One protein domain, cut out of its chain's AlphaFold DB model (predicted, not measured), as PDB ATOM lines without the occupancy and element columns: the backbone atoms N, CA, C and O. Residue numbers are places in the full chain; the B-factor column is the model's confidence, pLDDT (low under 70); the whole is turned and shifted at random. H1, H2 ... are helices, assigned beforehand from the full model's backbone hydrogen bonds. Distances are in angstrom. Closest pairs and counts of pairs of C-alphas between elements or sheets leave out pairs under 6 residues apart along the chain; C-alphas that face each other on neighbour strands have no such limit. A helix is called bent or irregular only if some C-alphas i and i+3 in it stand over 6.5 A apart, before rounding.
ATOM      1  N   SER A  45       0.402  19.606 124.788       98.44
ATOM      2  CA  SER A  45       0.799  19.831 126.183       98.44
ATOM      3  C   SER A  45       0.080  21.002 126.842       98.44
ATOM      4  O   SER A  45      -0.322  20.910 127.994       98.44
ATOM      5  N   LEU A  46      -0.055  22.121 126.127       97.56
ATOM      6  CA  LEU A  46      -0.547  23.383 126.688       97.56
ATOM      7  C   LEU A  46      -2.059  23.557 126.543       97.56
ATOM      8  O   LEU A  46      -2.627  24.441 127.182       97.56
ATOM      9  N   HIS A  47      -2.704  22.751 125.696       97.56
ATOM     10  CA  HIS A  47      -4.134  22.858 125.441       97.56
ATOM     11  C   HIS A  47      -4.855  21.517 125.543       97.56
ATOM     12  O   HIS A  47      -5.695  21.374 126.420       97.56
ATOM     13  N   LEU A  48      -4.550  20.532 124.689       98.31
ATOM     14  CA  LEU A  48      -5.381  19.322 124.633       98.31
ATOM     15  C   LEU A  48      -5.349  18.540 125.951       98.31
ATOM     16  O   LEU A  48      -6.405  18.234 126.490       98.31
ATOM     17  N   TRP A  49      -4.159  18.218 126.465       98.19
ATOM     18  CA  TRP A  49      -4.015  17.343 127.631       98.19
ATOM     19  C   TRP A  49      -4.695  17.903 128.886       98.19
ATOM     20  O   TRP A  49      -5.457  17.166 129.510       98.19
ATOM     21  N   PRO A  50      -4.506  19.191 129.244       97.88
ATOM     22  CA  PRO A  50      -5.238  19.785 130.357       97.88
ATOM     23  C   PRO A  50      -6.749  19.865 130.101       97.88
ATOM     24  O   PRO A  50      -7.529  19.568 131.002       97.88
ATOM     25  N   SER A  51      -7.182  20.187 128.875       97.19
ATOM     26  CA  SER A  51      -8.611  20.303 128.538       97.19
ATOM     27  C   SER A  51      -9.395  18.993 128.671       97.19
ATOM     28  O   SER A  51     -10.618  19.032 128.765       97.19
ATOM     29  N   LEU A  52      -8.719  17.837 128.688       96.81
ATOM     30  CA  LEU A  52      -9.366  16.541 128.923       96.81
ATOM     31  C   LEU A  52      -9.878  16.377 130.361       96.81
ATOM     32  O   LEU A  52     -10.825  15.627 130.565       96.81
ATOM     33  N   GLY A  53      -9.252  17.036 131.342       95.38
ATOM     34  CA  GLY A  53      -9.721  17.022 132.735       95.38
ATOM     35  C   GLY A  53     -10.357  18.336 133.181       95.38
ATOM     36  O   GLY A  53     -11.252  18.320 134.016       95.38
ATOM     37  N   LEU A  54      -9.932  19.466 132.613       94.69
ATOM     38  CA  LEU A  54     -10.486  20.793 132.883       94.69
ATOM     39  C   LEU A  54     -10.909  21.452 131.559       94.69
ATOM     40  O   LEU A  54     -10.127  22.222 130.992       94.69
ATOM     41  N   PRO A  55     -12.103  21.125 131.025       93.12
ATOM     42  CA  PRO A  55     -12.591  21.702 129.775       93.12
ATOM     43  C   PRO A  55     -12.803  23.218 129.894       93.12
ATOM     44  O   PRO A  55     -12.866  23.778 130.986       93.12
ATOM     45  N   ALA A  56     -12.913  23.901 128.753       92.25
ATOM     46  CA  ALA A  56     -13.115  25.346 128.729       92.25
ATOM     47  C   ALA A  56     -14.460  25.734 129.372       92.25
ATOM     48  O   ALA A  56     -15.512  25.230 128.987       92.25
ATOM     49  N   GLU A  57     -14.418  26.668 130.319       88.75
ATOM     50  CA  GLU A  57     -15.581  27.115 131.090       88.75
ATOM     51  C   GLU A  57     -16.082  28.472 130.583       88.75
ATOM     52  O   GLU A  57     -15.289  29.363 130.263       88.75
ATOM     53  N   VAL A  58     -17.404  28.652 130.539       89.06
ATOM     54  CA  VAL A  58     -18.018  29.947 130.212       89.06
ATOM     55  C   VAL A  58     -18.086  30.855 131.448       89.06
ATOM     56  O   VAL A  58     -18.162  30.362 132.575       89.06
ATOM     57  N   PRO A  59     -18.064  32.190 131.280       83.50
ATOM     58  CA  PRO A  59     -18.229  33.109 132.402       83.50
ATOM     59  C   PRO A  59     -19.565  32.886 133.125       83.50
ATOM     60  O   PRO A  59     -20.595  32.730 132.473       83.50
ATOM     61  N   GLY A  60     -19.552  32.927 134.459       81.94
ATOM     62  CA  GLY A  60     -20.757  32.782 135.288       81.94
ATOM     63  C   GLY A  60     -21.041  31.363 135.790       81.94
ATOM     64  O   GLY A  60     -21.983  31.193 136.554       81.94
ATOM     65  N   MET A  61     -20.225  30.373 135.412       87.25
ATOM     66  CA  MET A  61     -20.283  29.024 135.984       87.25
ATOM     67  C   MET A  61     -19.740  29.018 137.417       87.25
ATOM     68  O   MET A  61     -18.688  29.609 137.689       87.25
ATOM     69  N   GLU A  62     -20.401  28.287 138.309       86.94
ATOM     70  CA  GLU A  62     -19.770  27.824 139.540       86.94
ATOM     71  C   GLU A  62     -18.759  26.728 139.208       86.94
ATOM     72  O   GLU A  62     -18.983  25.885 138.341       86.94
ATOM     73  N   VAL A  63     -17.596  26.777 139.851       85.50
ATOM     74  CA  VAL A  63     -16.446  25.947 139.484       85.50
ATOM     75  C   VAL A  63     -15.639  25.585 140.718       85.50
ATOM     76  O   VAL A  63     -15.625  26.319 141.709       85.50
ATOM     77  N   ALA A  64     -14.913  24.471 140.632       88.69
ATOM     78  CA  ALA A  64     -13.993  24.045 141.676       88.69
ATOM     79  C   ALA A  64     -12.966  25.151 142.020       88.69
ATOM     80  O   ALA A  64     -12.646  25.997 141.165       88.69
ATOM     81  N   PRO A  65     -12.396  25.138 143.245       91.88
ATOM     82  CA  PRO A  65     -11.469  26.168 143.704       91.88
ATOM     83  C   PRO A  65     -10.362  26.464 142.687       91.88
ATOM     84  O   PRO A  65      -9.646  25.567 142.238       91.88
ATOM     85  N   LEU A  66     -10.196  27.746 142.344       91.19
ATOM     86  CA  LEU A  66      -9.288  28.183 141.276       91.19
ATOM     87  C   LEU A  66      -7.858  27.654 141.460       91.19
ATOM     88  O   LEU A  66      -7.245  27.190 140.505       91.19
ATOM     89  N   HIS A  67      -7.340  27.695 142.691       94.38
ATOM     90  CA  HIS A  67      -5.984  27.242 142.997       94.38
ATOM     91  C   HIS A  67      -5.787  25.746 142.696       94.38
ATOM     92  O   HIS A  67      -4.748  25.359 142.164       94.38
ATOM     93  N   ALA A  68      -6.793  24.912 142.981       94.94
ATOM     94  CA  ALA A  68      -6.744  23.479 142.717       94.94
ATOM     95  C   ALA A  68      -6.728  23.217 141.207       94.94
ATOM     96  O   ALA A  68      -5.902  22.445 140.721       94.94
ATOM     97  N   ARG A  69      -7.570  23.932 140.448       95.38
ATOM     98  CA  ARG A  69      -7.595  23.858 138.978       95.38
ATOM     99  C   ARG A  69      -6.279  24.316 138.355       95.38
ATOM    100  O   ARG A  69      -5.774  23.655 137.458       95.38
ATOM    101  N   GLN A  70      -5.682  25.395 138.856       96.31
ATOM    102  CA  GLN A  70      -4.377  25.878 138.391       96.31
ATOM    103  C   GLN A  70      -3.253  24.874 138.668       96.31
ATOM    104  O   GLN A  70      -2.432  24.617 137.786       96.31
ATOM    105  N   ALA A  71      -3.226  24.283 139.866       97.75
ATOM    106  CA  ALA A  71      -2.252  23.257 140.221       97.75
ATOM    107  C   ALA A  71      -2.408  22.004 139.347       97.75
ATOM    108  O   ALA A  71      -1.419  21.495 138.817       97.75
ATOM    109  N   TRP A  72      -3.644  21.546 139.140       98.19
ATOM    110  CA  TRP A  72      -3.922  20.398 138.282       98.19
ATOM    111  C   TRP A  72      -3.593  20.684 136.812       98.19
ATOM    112  O   TRP A  72      -2.964  19.864 136.146       98.19
ATOM    113  N   TRP A  73      -3.935  21.875 136.313       98.06
ATOM    114  CA  TRP A  73      -3.575  22.303 134.961       98.06
ATOM    115  C   TRP A  73      -2.057  22.284 134.768       98.06
ATOM    116  O   TRP A  73      -1.563  21.714 133.795       98.06
ATOM    117  N   LEU A  74      -1.300  22.834 135.725       98.50
ATOM    118  CA  LEU A  74       0.160  22.833 135.669       98.50
ATOM    119  C   LEU A  74       0.727  21.407 135.695       98.50
ATOM    120  O   LEU A  74       1.648  21.113 134.933       98.50
ATOM    121  N   LEU A  75       0.161  20.517 136.516       98.62
ATOM    122  CA  LEU A  75       0.518  19.099 136.529       98.62
ATOM    123  C   LEU A  75       0.317  18.472 135.143       98.62
ATOM    124  O   LEU A  75       1.248  17.873 134.603       98.62
ATOM    125  N   ALA A  76      -0.859  18.654 134.536       98.62
ATOM    126  CA  ALA A  76      -1.173  18.114 133.216       98.62
ATOM    127  C   ALA A  76      -0.215  18.638 132.132       98.62
ATOM    128  O   ALA A  76       0.278  17.851 131.316       98.62
ATOM    129  N   VAL A  77       0.109  19.934 132.159       98.62
ATOM    130  CA  VAL A  77       1.068  20.566 131.238       98.62
ATOM    131  C   VAL A  77       2.477  20.011 131.419       98.62
ATOM    132  O   VAL A  77       3.105  19.604 130.443       98.62
ATOM    133  N   VAL A  78       2.994  19.975 132.648       98.75
ATOM    134  CA  VAL A  78       4.369  19.525 132.920       98.75
ATOM    135  C   VAL A  78       4.533  18.049 132.570       98.75
ATOM    136  O   VAL A  78       5.522  17.672 131.934       98.75
ATOM    137  N   CYS A  79       3.558  17.216 132.930       98.81
ATOM    138  CA  CYS A  79       3.561  15.791 132.625       98.81
ATOM    139  C   CYS A  79       3.525  15.523 131.115       98.81
ATOM    140  O   CYS A  79       4.369  14.785 130.601       98.81
ATOM    141  N   SER A  80       2.602  16.155 130.387       98.75
ATOM    142  CA  SER A  80       2.486  15.982 128.934       98.75
ATOM    143  C   SER A  80       3.694  16.545 128.180       98.75
ATOM    144  O   SER A  80       4.266  15.841 127.343       98.75
ATOM    145  N   ALA A  81       4.181  17.736 128.537       98.56
ATOM    146  CA  ALA A  81       5.396  18.309 127.956       98.56
ATOM    147  C   ALA A  81       6.614  17.396 128.177       98.56
ATOM    148  O   ALA A  81       7.384  17.144 127.247       98.56
ATOM    149  N   SER A  82       6.755  16.833 129.382       98.69
ATOM    150  CA  SER A  82       7.824  15.880 129.711       98.69
ATOM    151  C   SER A  82       7.693  14.572 128.927       98.69
ATOM    152  O   SER A  82       8.700  14.019 128.474       98.69
ATOM    153  N   ALA A  83       6.468  14.087 128.712       98.69
ATOM    154  CA  ALA A  83       6.208  12.900 127.906       98.69
ATOM    155  C   ALA A  83       6.622  13.115 126.444       98.69
ATOM    156  O   ALA A  83       7.396  12.323 125.899       98.69
ATOM    157  N   PHE A  84       6.192  14.212 125.814       98.38
ATOM    158  CA  PHE A  84       6.558  14.507 124.427       98.38
ATOM    159  C   PHE A  84       8.044  14.841 124.268       98.38
ATOM    160  O   PHE A  84       8.654  14.422 123.281       98.38
ATOM    161  N   ALA A  85       8.666  15.504 125.248       97.62
ATOM    162  CA  ALA A  85      10.117  15.686 125.273       97.62
ATOM    163  C   ALA A  85      10.846  14.332 125.346       97.62
ATOM    164  O   ALA A  85      11.787  14.085 124.589       97.62
ATOM    165  N   THR A  86      10.375  13.413 126.190       98.00
ATOM    166  CA  THR A  86      10.922  12.052 126.290       98.00
ATOM    167  C   THR A  86      10.790  11.308 124.958       98.00
ATOM    168  O   THR A  86      11.772  10.744 124.471       98.00
ATOM    169  N   LEU A  87       9.628  11.368 124.302       97.25
ATOM    170  CA  LEU A  87       9.410  10.747 122.988       97.25
ATOM    171  C   LEU A  87      10.280  11.368 121.883       97.25
ATOM    172  O   LEU A  87      10.842  10.649 121.052       97.25
ATOM    173  N   GLY A  88      10.413  12.695 121.879       95.00
ATOM    174  CA  GLY A  88      11.166  13.441 120.872       95.00
ATOM    175  C   GLY A  88      12.681  13.298 121.012       95.00
ATOM    176  O   GLY A  88      13.391  13.208 120.005       95.00
ATOM    177  N   PHE A  89      13.198  13.220 122.240       95.56
ATOM    178  CA  PHE A  89      14.635  13.312 122.496       95.56
ATOM    179  C   PHE A  89      15.278  12.032 123.039       95.56
ATOM    180  O   PHE A  89      16.493  11.893 122.884       95.56
ATOM    181  N   ALA A  90      14.560  11.093 123.657       94.56
ATOM    182  CA  ALA A  90      15.184   9.870 124.169       94.56
ATOM    183  C   ALA A  90      15.413   8.827 123.059       94.56
ATOM    184  O   ALA A  90      14.571   8.621 122.178       94.56
ATOM    185  N   SER A  91      16.557   8.139 123.109       91.38
ATOM    186  CA  SER A  91      16.912   7.033 122.204       91.38
ATOM    187  C   SER A  91      16.520   5.656 122.753       91.38
ATOM    188  O   SER A  91      16.340   4.718 121.984       91.38
ATOM    189  N   SER A  92      16.353   5.532 124.073       95.00
ATOM    190  CA  SER A  92      16.005   4.275 124.741       95.00
ATOM    191  C   SER A  92      14.580   3.820 124.418       95.00
ATOM    192  O   SER A  92      13.650   4.630 124.404       95.00
ATOM    193  N   ARG A  93      14.378   2.503 124.265       95.38
ATOM    194  CA  ARG A  93      13.042   1.881 124.150       95.38
ATOM    195  C   ARG A  93      12.134   2.183 125.345       95.38
ATOM    196  O   ARG A  93      10.919   2.222 125.184       95.38
ATOM    197  N   TRP A  94      12.721   2.482 126.508       97.31
ATOM    198  CA  TRP A  94      11.999   2.889 127.716       97.31
ATOM    199  C   TRP A  94      11.231   4.206 127.567       97.31
ATOM    200  O   TRP A  94      10.334   4.474 128.358       97.31
ATOM    201  N   ARG A  95      11.510   5.008 126.533       97.31
ATOM    202  CA  ARG A  95      10.799   6.271 126.294       97.31
ATOM    203  C   ARG A  95       9.287   6.101 126.143       97.31
ATOM    204  O   ARG A  95       8.549   6.991 126.537       97.31
ATOM    205  N   TRP A  96       8.836   4.975 125.585       97.88
ATOM    206  CA  TRP A  96       7.416   4.703 125.353       97.88
ATOM    207  C   TRP A  96       6.645   4.475 126.658       97.88
ATOM    208  O   TRP A  96       5.723   5.248 126.915       97.88
ATOM    209  N   PRO A  97       7.014   3.498 127.515       98.31
ATOM    210  CA  PRO A  97       6.323   3.313 128.787       98.31
ATOM    211  C   PRO A  97       6.487   4.520 129.718       98.31
ATOM    212  O   PRO A  97       5.529   4.887 130.385       98.31
ATOM    213  N   VAL A  98       7.645   5.193 129.727       98.44
ATOM    214  CA  VAL A  98       7.834   6.409 130.541       98.44
ATOM    215  C   VAL A  98       6.892   7.526 130.095       98.44
ATOM    216  O   VAL A  98       6.235   8.137 130.932       98.44
ATOM    217  N   ALA A  99       6.777   7.777 128.789       98.44
ATOM    218  CA  ALA A  99       5.845   8.773 128.274       98.44
ATOM    219  C   ALA A  99       4.388   8.407 128.586       98.44
ATOM    220  O   ALA A  99       3.628   9.280 128.987       98.44
ATOM    221  N   ALA A 100       4.011   7.131 128.461       98.44
ATOM    222  CA  ALA A 100       2.667   6.667 128.805       98.44
ATOM    223  C   ALA A 100       2.343   6.896 130.290       98.44
ATOM    224  O   ALA A 100       1.275   7.415 130.607       98.44
ATOM    225  N   VAL A 101       3.281   6.576 131.189       98.62
ATOM    226  CA  VAL A 101       3.129   6.841 132.626       98.62
ATOM    227  C   VAL A 101       2.974   8.336 132.875       98.62
ATOM    228  O   VAL A 101       2.001   8.731 133.504       98.62
ATOM    229  N   LEU A 102       3.873   9.168 132.337       98.69
ATOM    230  CA  LEU A 102       3.802  10.625 132.487       98.69
ATOM    231  C   LEU A 102       2.450  11.180 132.021       98.69
ATOM    232  O   LEU A 102       1.841  11.967 132.732       98.69
ATOM    233  N   LEU A 103       1.956  10.732 130.868       98.69
ATOM    234  CA  LEU A 103       0.654  11.127 130.332       98.69
ATOM    235  C   LEU A 103      -0.513  10.715 131.247       98.69
ATOM    236  O   LEU A 103      -1.475  11.470 131.374       98.69
ATOM    237  N   ALA A 104      -0.420   9.564 131.916       98.56
ATOM    238  CA  ALA A 104      -1.455   9.067 132.821       98.56
ATOM    239  C   ALA A 104      -1.479   9.774 134.191       98.56
ATOM    240  O   ALA A 104      -2.554   9.894 134.777       98.56
ATOM    241  N   VAL A 105      -0.332  10.261 134.692       98.62
ATOM    242  CA  VAL A 105      -0.201  10.886 136.027       98.62
ATOM    243  C   VAL A 105      -1.322  11.881 136.375       98.62
ATOM    244  O   VAL A 105      -1.951  11.679 137.414       98.62
ATOM    245  N   PRO A 106      -1.624  12.926 135.574       98.38
ATOM    246  CA  PRO A 106      -2.641  13.914 135.950       98.38
ATOM    247  C   PRO A 106      -4.040  13.308 136.141       98.38
ATOM    248  O   PRO A 106      -4.790  13.755 137.006       98.38
ATOM    249  N   PHE A 107      -4.380  12.260 135.388       97.88
ATOM    250  CA  PHE A 107      -5.683  11.598 135.488       97.88
ATOM    251  C   PHE A 107      -5.763  10.623 136.659       97.88
ATOM    252  O   PHE A 107      -6.833  10.451 137.227       97.88
ATOM    253  N   VAL A 108      -4.635  10.026 137.054       98.19
ATOM    254  CA  VAL A 108      -4.556   9.233 138.291       98.19
ATOM    255  C   VAL A 108      -4.693  10.129 139.522       98.19
ATOM    256  O   VAL A 108      -5.309   9.722 140.501       98.19
ATOM    257  N   VAL A 109      -4.147  11.351 139.474       97.88
ATOM    258  CA  VAL A 109      -4.335  12.354 140.536       97.88
ATOM    259  C   VAL A 109      -5.791  12.832 140.612       97.88
ATOM    260  O   VAL A 109      -6.267  13.120 141.706       97.88
ATOM    261  N   GLY A 110      -6.498  12.859 139.478       97.00
ATOM    262  CA  GLY A 110      -7.895  13.283 139.380       97.00
ATOM    263  C   GLY A 110      -8.030  14.797 139.229       97.00
ATOM    264  O   GLY A 110      -7.372  15.565 139.934       97.00
ATOM    265  N   ALA A 111      -8.850  15.234 138.270       95.56
ATOM    266  CA  ALA A 111      -9.151  16.650 138.096       95.56
ATOM    267  C   ALA A 111     -10.058  17.137 139.240       95.56
ATOM    268  O   ALA A 111     -10.925  16.389 139.683       95.56
ATOM    269  N   PRO A 112      -9.866  18.366 139.746       94.00
ATOM    270  CA  PRO A 112     -10.754  18.928 140.755       94.00
ATOM    271  C   PRO A 112     -12.133  19.215 140.151       94.00
ATOM    272  O   PRO A 112     -12.251  20.005 139.214       94.00
ATOM    273  N   GLU A 113     -13.162  18.592 140.722       89.25
ATOM    274  CA  GLU A 113     -14.556  18.688 140.280       89.25
ATOM    275  C   GLU A 113     -15.379  19.605 141.195       89.25
ATOM    276  O   GLU A 113     -15.031  19.846 142.354       89.25
ATOM    277  N   LEU A 114     -16.469  20.150 140.651       88.94
ATOM    278  CA  LEU A 114     -17.493  20.833 141.435       88.94
ATOM    279  C   LEU A 114     -18.460  19.792 142.006       88.94
ATOM    280  O   LEU A 114     -18.979  18.953 141.272       88.94
ATOM    281  N   GLU A 115     -18.778  19.901 143.292       83.19
ATOM    282  CA  GLU A 115     -19.882  19.155 143.891       83.19
ATOM    283  C   GLU A 115     -21.208  19.878 143.601       83.19
ATOM    284  O   GLU A 115     -21.662  20.703 144.391       83.19
ATOM    285  N   GLY A 116     -21.821  19.610 142.444       84.75
ATOM    286  CA  GLY A 116     -23.145  20.142 142.101       84.75
ATOM    287  C   GLY A 116     -23.305  20.587 140.650       84.75
ATOM    288  O   GLY A 116     -22.460  20.334 139.794       84.75
ATOM    289  N   ASP A 117     -24.432  21.243 140.377       86.31
ATOM    290  CA  ASP A 117     -24.707  21.855 139.081       86.31
ATOM    291  C   ASP A 117     -23.984  23.203 138.974       86.31
ATOM    292  O   ASP A 117     -24.288  24.152 139.695       86.31
ATOM    293  N   ALA A 118     -23.050  23.297 138.029       88.31
ATOM    294  CA  ALA A 118     -22.272  24.503 137.767       88.31
ATOM    295  C   ALA A 118     -23.120  25.708 137.311       88.31
ATOM    296  O   ALA A 118     -22.624  26.836 137.276       88.31
ATOM    297  N   LEU A 119     -24.392  25.490 136.970       90.62
ATOM    298  CA  LEU A 119     -25.365  26.512 136.593       90.62
ATOM    299  C   LEU A 119     -26.579  26.546 137.530       90.62
ATOM    300  O   LEU A 119     -27.631  27.048 137.125       90.62
ATOM    301  N   ALA A 120     -26.447  26.077 138.776       88.88
ATOM    302  CA  ALA A 120     -27.555  26.016 139.736       88.88
ATOM    303  C   ALA A 120     -28.237  27.379 139.988       88.88
ATOM    304  O   ALA A 120     -29.417  27.433 140.330       88.88
ATOM    305  N   GLY A 121     -27.518  28.492 139.790       88.19
ATOM    306  CA  GLY A 121     -28.066  29.852 139.870       88.19
ATOM    307  C   GLY A 121     -28.980  30.260 138.701       88.19
ATOM    308  O   GLY A 121     -29.561  31.345 138.736       88.19
ATOM    309  N   TYR A 122     -29.123  29.420 137.672       90.94
ATOM    310  CA  TYR A 122     -29.929  29.674 136.476       90.94
ATOM    311  C   TYR A 122     -31.023  28.612 136.320       90.94
ATOM    312  O   TYR A 122     -30.806  27.432 136.571       90.94
ATOM    313  N   SER A 123     -32.200  29.012 135.828       91.75
ATOM    314  CA  SER A 123     -33.342  28.108 135.615       91.75
ATOM    315  C   SER A 123     -33.997  28.299 134.245       91.75
ATOM    316  O   SER A 123     -33.915  29.377 133.653       91.75
ATOM    317  N   GLY A 124     -34.700  27.272 133.757       93.44
ATOM    318  CA  GLY A 124     -35.484  27.340 132.518       93.44
ATOM    319  C   GLY A 124     -34.626  27.552 131.267       93.44
ATOM    320  O   GLY A 124     -33.564  26.948 131.115       93.44
ATOM    321  N   GLU A 125     -35.078  28.421 130.360       94.25
ATOM    322  CA  GLU A 125     -34.400  28.679 129.079       94.25
ATOM    323  C   GLU A 125     -32.986  29.256 129.239       94.25
ATOM    324  O   GLU A 125     -32.107  28.965 128.424       94.25
ATOM    325  N   ALA A 126     -32.737  30.032 130.299       90.81
ATOM    326  CA  ALA A 126     -31.419  30.604 130.569       90.81
ATOM    327  C   ALA A 126     -30.388  29.507 130.878       90.81
ATOM    328  O   ALA A 126     -29.291  29.514 130.317       90.81
ATOM    329  N   HIS A 127     -30.771  28.527 131.700       92.69
ATOM    330  CA  HIS A 127     -29.935  27.373 132.026       92.69
ATOM    331  C   HIS A 127     -29.623  26.538 130.772       92.69
ATOM    332  O   HIS A 127     -28.460  26.270 130.470       92.69
ATOM    333  N   ALA A 128     -30.648  26.205 129.977       92.44
ATOM    334  CA  ALA A 128     -30.475  25.452 128.732       92.44
ATOM    335  C   ALA A 128     -29.565  26.176 127.719       92.44
ATOM    336  O   ALA A 128     -28.728  25.553 127.060       92.44
ATOM    337  N   SER A 129     -29.694  27.502 127.613       93.38
ATOM    338  CA  SER A 129     -28.873  28.313 126.708       93.38
ATOM    339  C   SER A 129     -27.405  28.362 127.140       93.38
ATOM    340  O   SER A 129     -26.517  28.261 126.291       93.38
ATOM    341  N   LEU A 130     -27.137  28.473 128.445       92.75
ATOM    342  CA  LEU A 130     -25.777  28.482 128.989       92.75
ATOM    343  C   LEU A 130     -25.089  27.120 128.851       92.75
ATOM    344  O   LEU A 130     -23.916  27.079 128.482       92.75
ATOM    345  N   LEU A 131     -25.817  26.014 129.041       91.50
ATOM    346  CA  LEU A 131     -25.295  24.671 128.764       91.50
ATOM    347  C   LEU A 131     -24.847  24.527 127.305       91.50
ATOM    348  O   LEU A 131     -23.739  24.058 127.030       91.50
ATOM    349  N   LYS A 132     -25.684  24.975 126.358       94.19
ATOM    350  CA  LYS A 132     -25.331  24.962 124.934       94.19
ATOM    351  C   LYS A 132     -24.109  25.839 124.652       94.19
ATOM    352  O   LYS A 132     -23.205  25.409 123.939       94.19
ATOM    353  N   LEU A 133     -24.065  27.041 125.228       94.69
ATOM    354  CA  LEU A 133     -22.934  27.951 125.073       94.69
ATOM    355  C   LEU A 133     -21.633  27.335 125.605       94.69
ATOM    356  O   LEU A 133     -20.601  27.471 124.955       94.69
ATOM    357  N   GLY A 134     -21.683  26.628 126.738       93.38
ATOM    358  CA  GLY A 134     -20.546  25.887 127.288       93.38
ATOM    359  C   GLY A 134     -19.997  24.855 126.306       93.38
ATOM    360  O   GLY A 134     -18.797  24.836 126.027       93.38
ATOM    361  N   HIS A 135     -20.878  24.053 125.708       93.50
ATOM    362  CA  HIS A 135     -20.482  23.072 124.697       93.50
ATOM    363  C   HIS A 135     -19.857  23.726 123.454       93.50
ATOM    364  O   HIS A 135     -18.788  23.310 122.996       93.50
ATOM    365  N   ASP A 136     -20.491  24.775 122.929       96.12
ATOM    366  CA  ASP A 136     -19.988  25.508 121.763       96.12
ATOM    367  C   ASP A 136     -18.628  26.168 122.066       96.12
ATOM    368  O   ASP A 136     -17.732  26.184 121.218       96.12
ATOM    369  N   PHE A 137     -18.436  26.661 123.294       95.75
ATOM    370  CA  PHE A 137     -17.197  27.297 123.738       95.75
ATOM    371  C   PHE A 137     -16.017  26.318 123.812       95.75
ATOM    372  O   PHE A 137     -14.904  26.673 123.404       95.75
ATOM    373  N   ILE A 138     -16.243  25.075 124.249       96.00
ATOM    374  CA  ILE A 138     -15.214  24.020 124.236       96.00
ATOM    375  C   ILE A 138     -14.685  23.815 122.812       96.00
ATOM    376  O   ILE A 138     -13.473  23.839 122.582       96.00
ATOM    377  N   TRP A 139     -15.575  23.683 121.828       97.12
ATOM    378  CA  TRP A 139     -15.157  23.496 120.438       97.12
ATOM    379  C   TRP A 139     -14.525  24.747 119.838       97.12
ATOM    380  O   TRP A 139     -13.497  24.646 119.165       97.12
ATOM    381  N   ALA A 140     -15.089  25.925 120.101       97.06
ATOM    382  CA  ALA A 140     -14.550  27.185 119.603       97.06
ATOM    383  C   ALA A 140     -13.113  27.419 120.096       97.06
ATOM    384  O   ALA A 140     -12.224  27.733 119.301       97.06
ATOM    385  N   THR A 141     -12.855  27.207 121.388       96.50
ATOM    386  CA  THR A 141     -11.513  27.353 121.973       96.50
ATOM    387  C   THR A 141     -10.545  26.280 121.480       96.50
ATOM    388  O   THR A 141      -9.383  26.593 121.202       96.50
ATOM    389  N   THR A 142     -11.025  25.050 121.274       97.31
ATOM    390  CA  THR A 142     -10.236  23.957 120.689       97.31
ATOM    391  C   THR A 142      -9.771  24.296 119.275       97.31
ATOM    392  O   THR A 142      -8.574  24.224 118.983       97.31
ATOM    393  N   TRP A 143     -10.685  24.737 118.406       98.06
ATOM    394  CA  TRP A 143     -10.360  25.123 117.030       98.06
ATOM    395  C   TRP A 143      -9.490  26.373 116.948       98.06
ATOM    396  O   TRP A 143      -8.577  26.425 116.118       98.06
ATOM    397  N   ALA A 144      -9.724  27.356 117.819       97.31
ATOM    398  CA  ALA A 144      -8.893  28.551 117.902       97.31
ATOM    399  C   ALA A 144      -7.450  28.196 118.297       97.31
ATOM    400  O   ALA A 144      -6.500  28.628 117.640       97.31
ATOM    401  N   SER A 145      -7.284  27.357 119.322       97.62
ATOM    402  CA  SER A 145      -5.975  26.874 119.766       97.62
ATOM    403  C   SER A 145      -5.280  26.056 118.676       97.62
ATOM    404  O   SER A 145      -4.123  26.316 118.345       97.62
ATOM    405  N   LEU A 146      -5.990  25.115 118.049       98.06
ATOM    406  CA  LEU A 146      -5.429  24.288 116.983       98.06
ATOM    407  C   LEU A 146      -4.968  25.136 115.790       98.06
ATOM    408  O   LEU A 146      -3.858  24.949 115.294       98.06
ATOM    409  N   SER A 147      -5.780  26.112 115.374       98.31
ATOM    410  CA  SER A 147      -5.432  27.060 114.310       98.31
ATOM    411  C   SER A 147      -4.179  27.862 114.657       98.31
ATOM    412  O   SER A 147      -3.268  27.967 113.839       98.31
ATOM    413  N   PHE A 148      -4.088  28.365 115.892       97.62
ATOM    414  CA  PHE A 148      -2.913  29.090 116.372       97.62
ATOM    415  C   PHE A 148      -1.631  28.244 116.280       97.62
ATOM    416  O   PHE A 148      -0.627  28.694 115.722       97.62
ATOM    417  N   TRP A 149      -1.660  27.002 116.767       98.19
ATOM    418  CA  TRP A 149      -0.494  26.112 116.726       98.19
ATOM    419  C   TRP A 149      -0.167  25.611 115.316       98.19
ATOM    420  O   TRP A 149       1.004  25.414 114.986       98.19
ATOM    421  N   PHE A 150      -1.171  25.465 114.452       98.38
ATOM    422  CA  PHE A 150      -0.956  25.188 113.035       98.38
ATOM    423  C   PHE A 150      -0.227  26.348 112.344       98.38
ATOM    424  O   PHE A 150       0.783  26.129 111.667       98.38
ATOM    425  N   THR A 151      -0.672  27.588 112.565       97.88
ATOM    426  CA  THR A 151       0.027  28.785 112.073       97.88
ATOM    427  C   THR A 151       1.450  28.852 112.622       97.88
ATOM    428  O   THR A 151       2.376  29.156 111.868       97.88
ATOM    429  N   MET A 152       1.655  28.497 113.895       97.00
ATOM    430  CA  MET A 152       2.986  28.428 114.500       97.00
ATOM    431  C   MET A 152       3.912  27.483 113.723       97.00
ATOM    432  O   MET A 152       5.019  27.879 113.363       97.00
TER     433      MET A 152
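AT A GLANCE: This is residues 45 to 152 of the 187 residues of the protein "Cobalt transporter subunit CbtA (Proposed)" of Methylibium sp. T29-B (UniProt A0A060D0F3). The long helix H4 and a helical hairpin of H2 and H3 have the short H1 between them, a loose arrangement in which long links run at the end where H4 begins. The printed part has 108 residues with four named helices, H1 to H4 in chain order, and no named strand: all helix. It is loose, radius of gyration of the C-alphas 16.8 A, spanning 57 by 33 by 19 A.

IN THESE COORDINATES: Find C-alpha 125 at (-34.400, 28.679, 129.079), where H4, residues 125 to 152, begins; it is 40.1 A long and ends with C-alpha 152 at (2.986, 28.428, 114.500). H1 is residues 45 to 51, 9.7 A; H2 66 to 89, 33.9 A; H3 95 to 109, 21.7 A. H1 and H3 are irregular: C-alphas 46 and 49 are 7.0 A apart, 103 and 106 7.1 A.

HOW THE PARTS SIT: H4, with residues 142 to 145 alone, only just touches H1, with 3 pairs of C-alphas within 8 A, closest His 47 and Ser 145, 7.2 A. H1 touches residues 73 to 81 of H2, closest C-alphas Ser 45 and Ser 80, 5.0 A, at a steep tilt of 50 degrees. In the hairpin, H2 and H3 run opposite ways at a shallow tilt of 7 degrees, closest C-alphas Ala 83 and Ala 99, 4.2 A. H4 is apart from H2 and H3. Every O i to N i+4 pair is within hydrogen-bond range in H2 and H4, 9 of 11 in H3, and 1 of 3 in H1, where 1 of 4 O i to N i+3 pairs is.

THE WHOLE: The C-alphas of Ser 91 and Gly 124 are farthest apart, 57.1 A. The printed part has no cut; links H1 to H2 and H3 to H4 are long. No printed residue is under 70 in pLDDT.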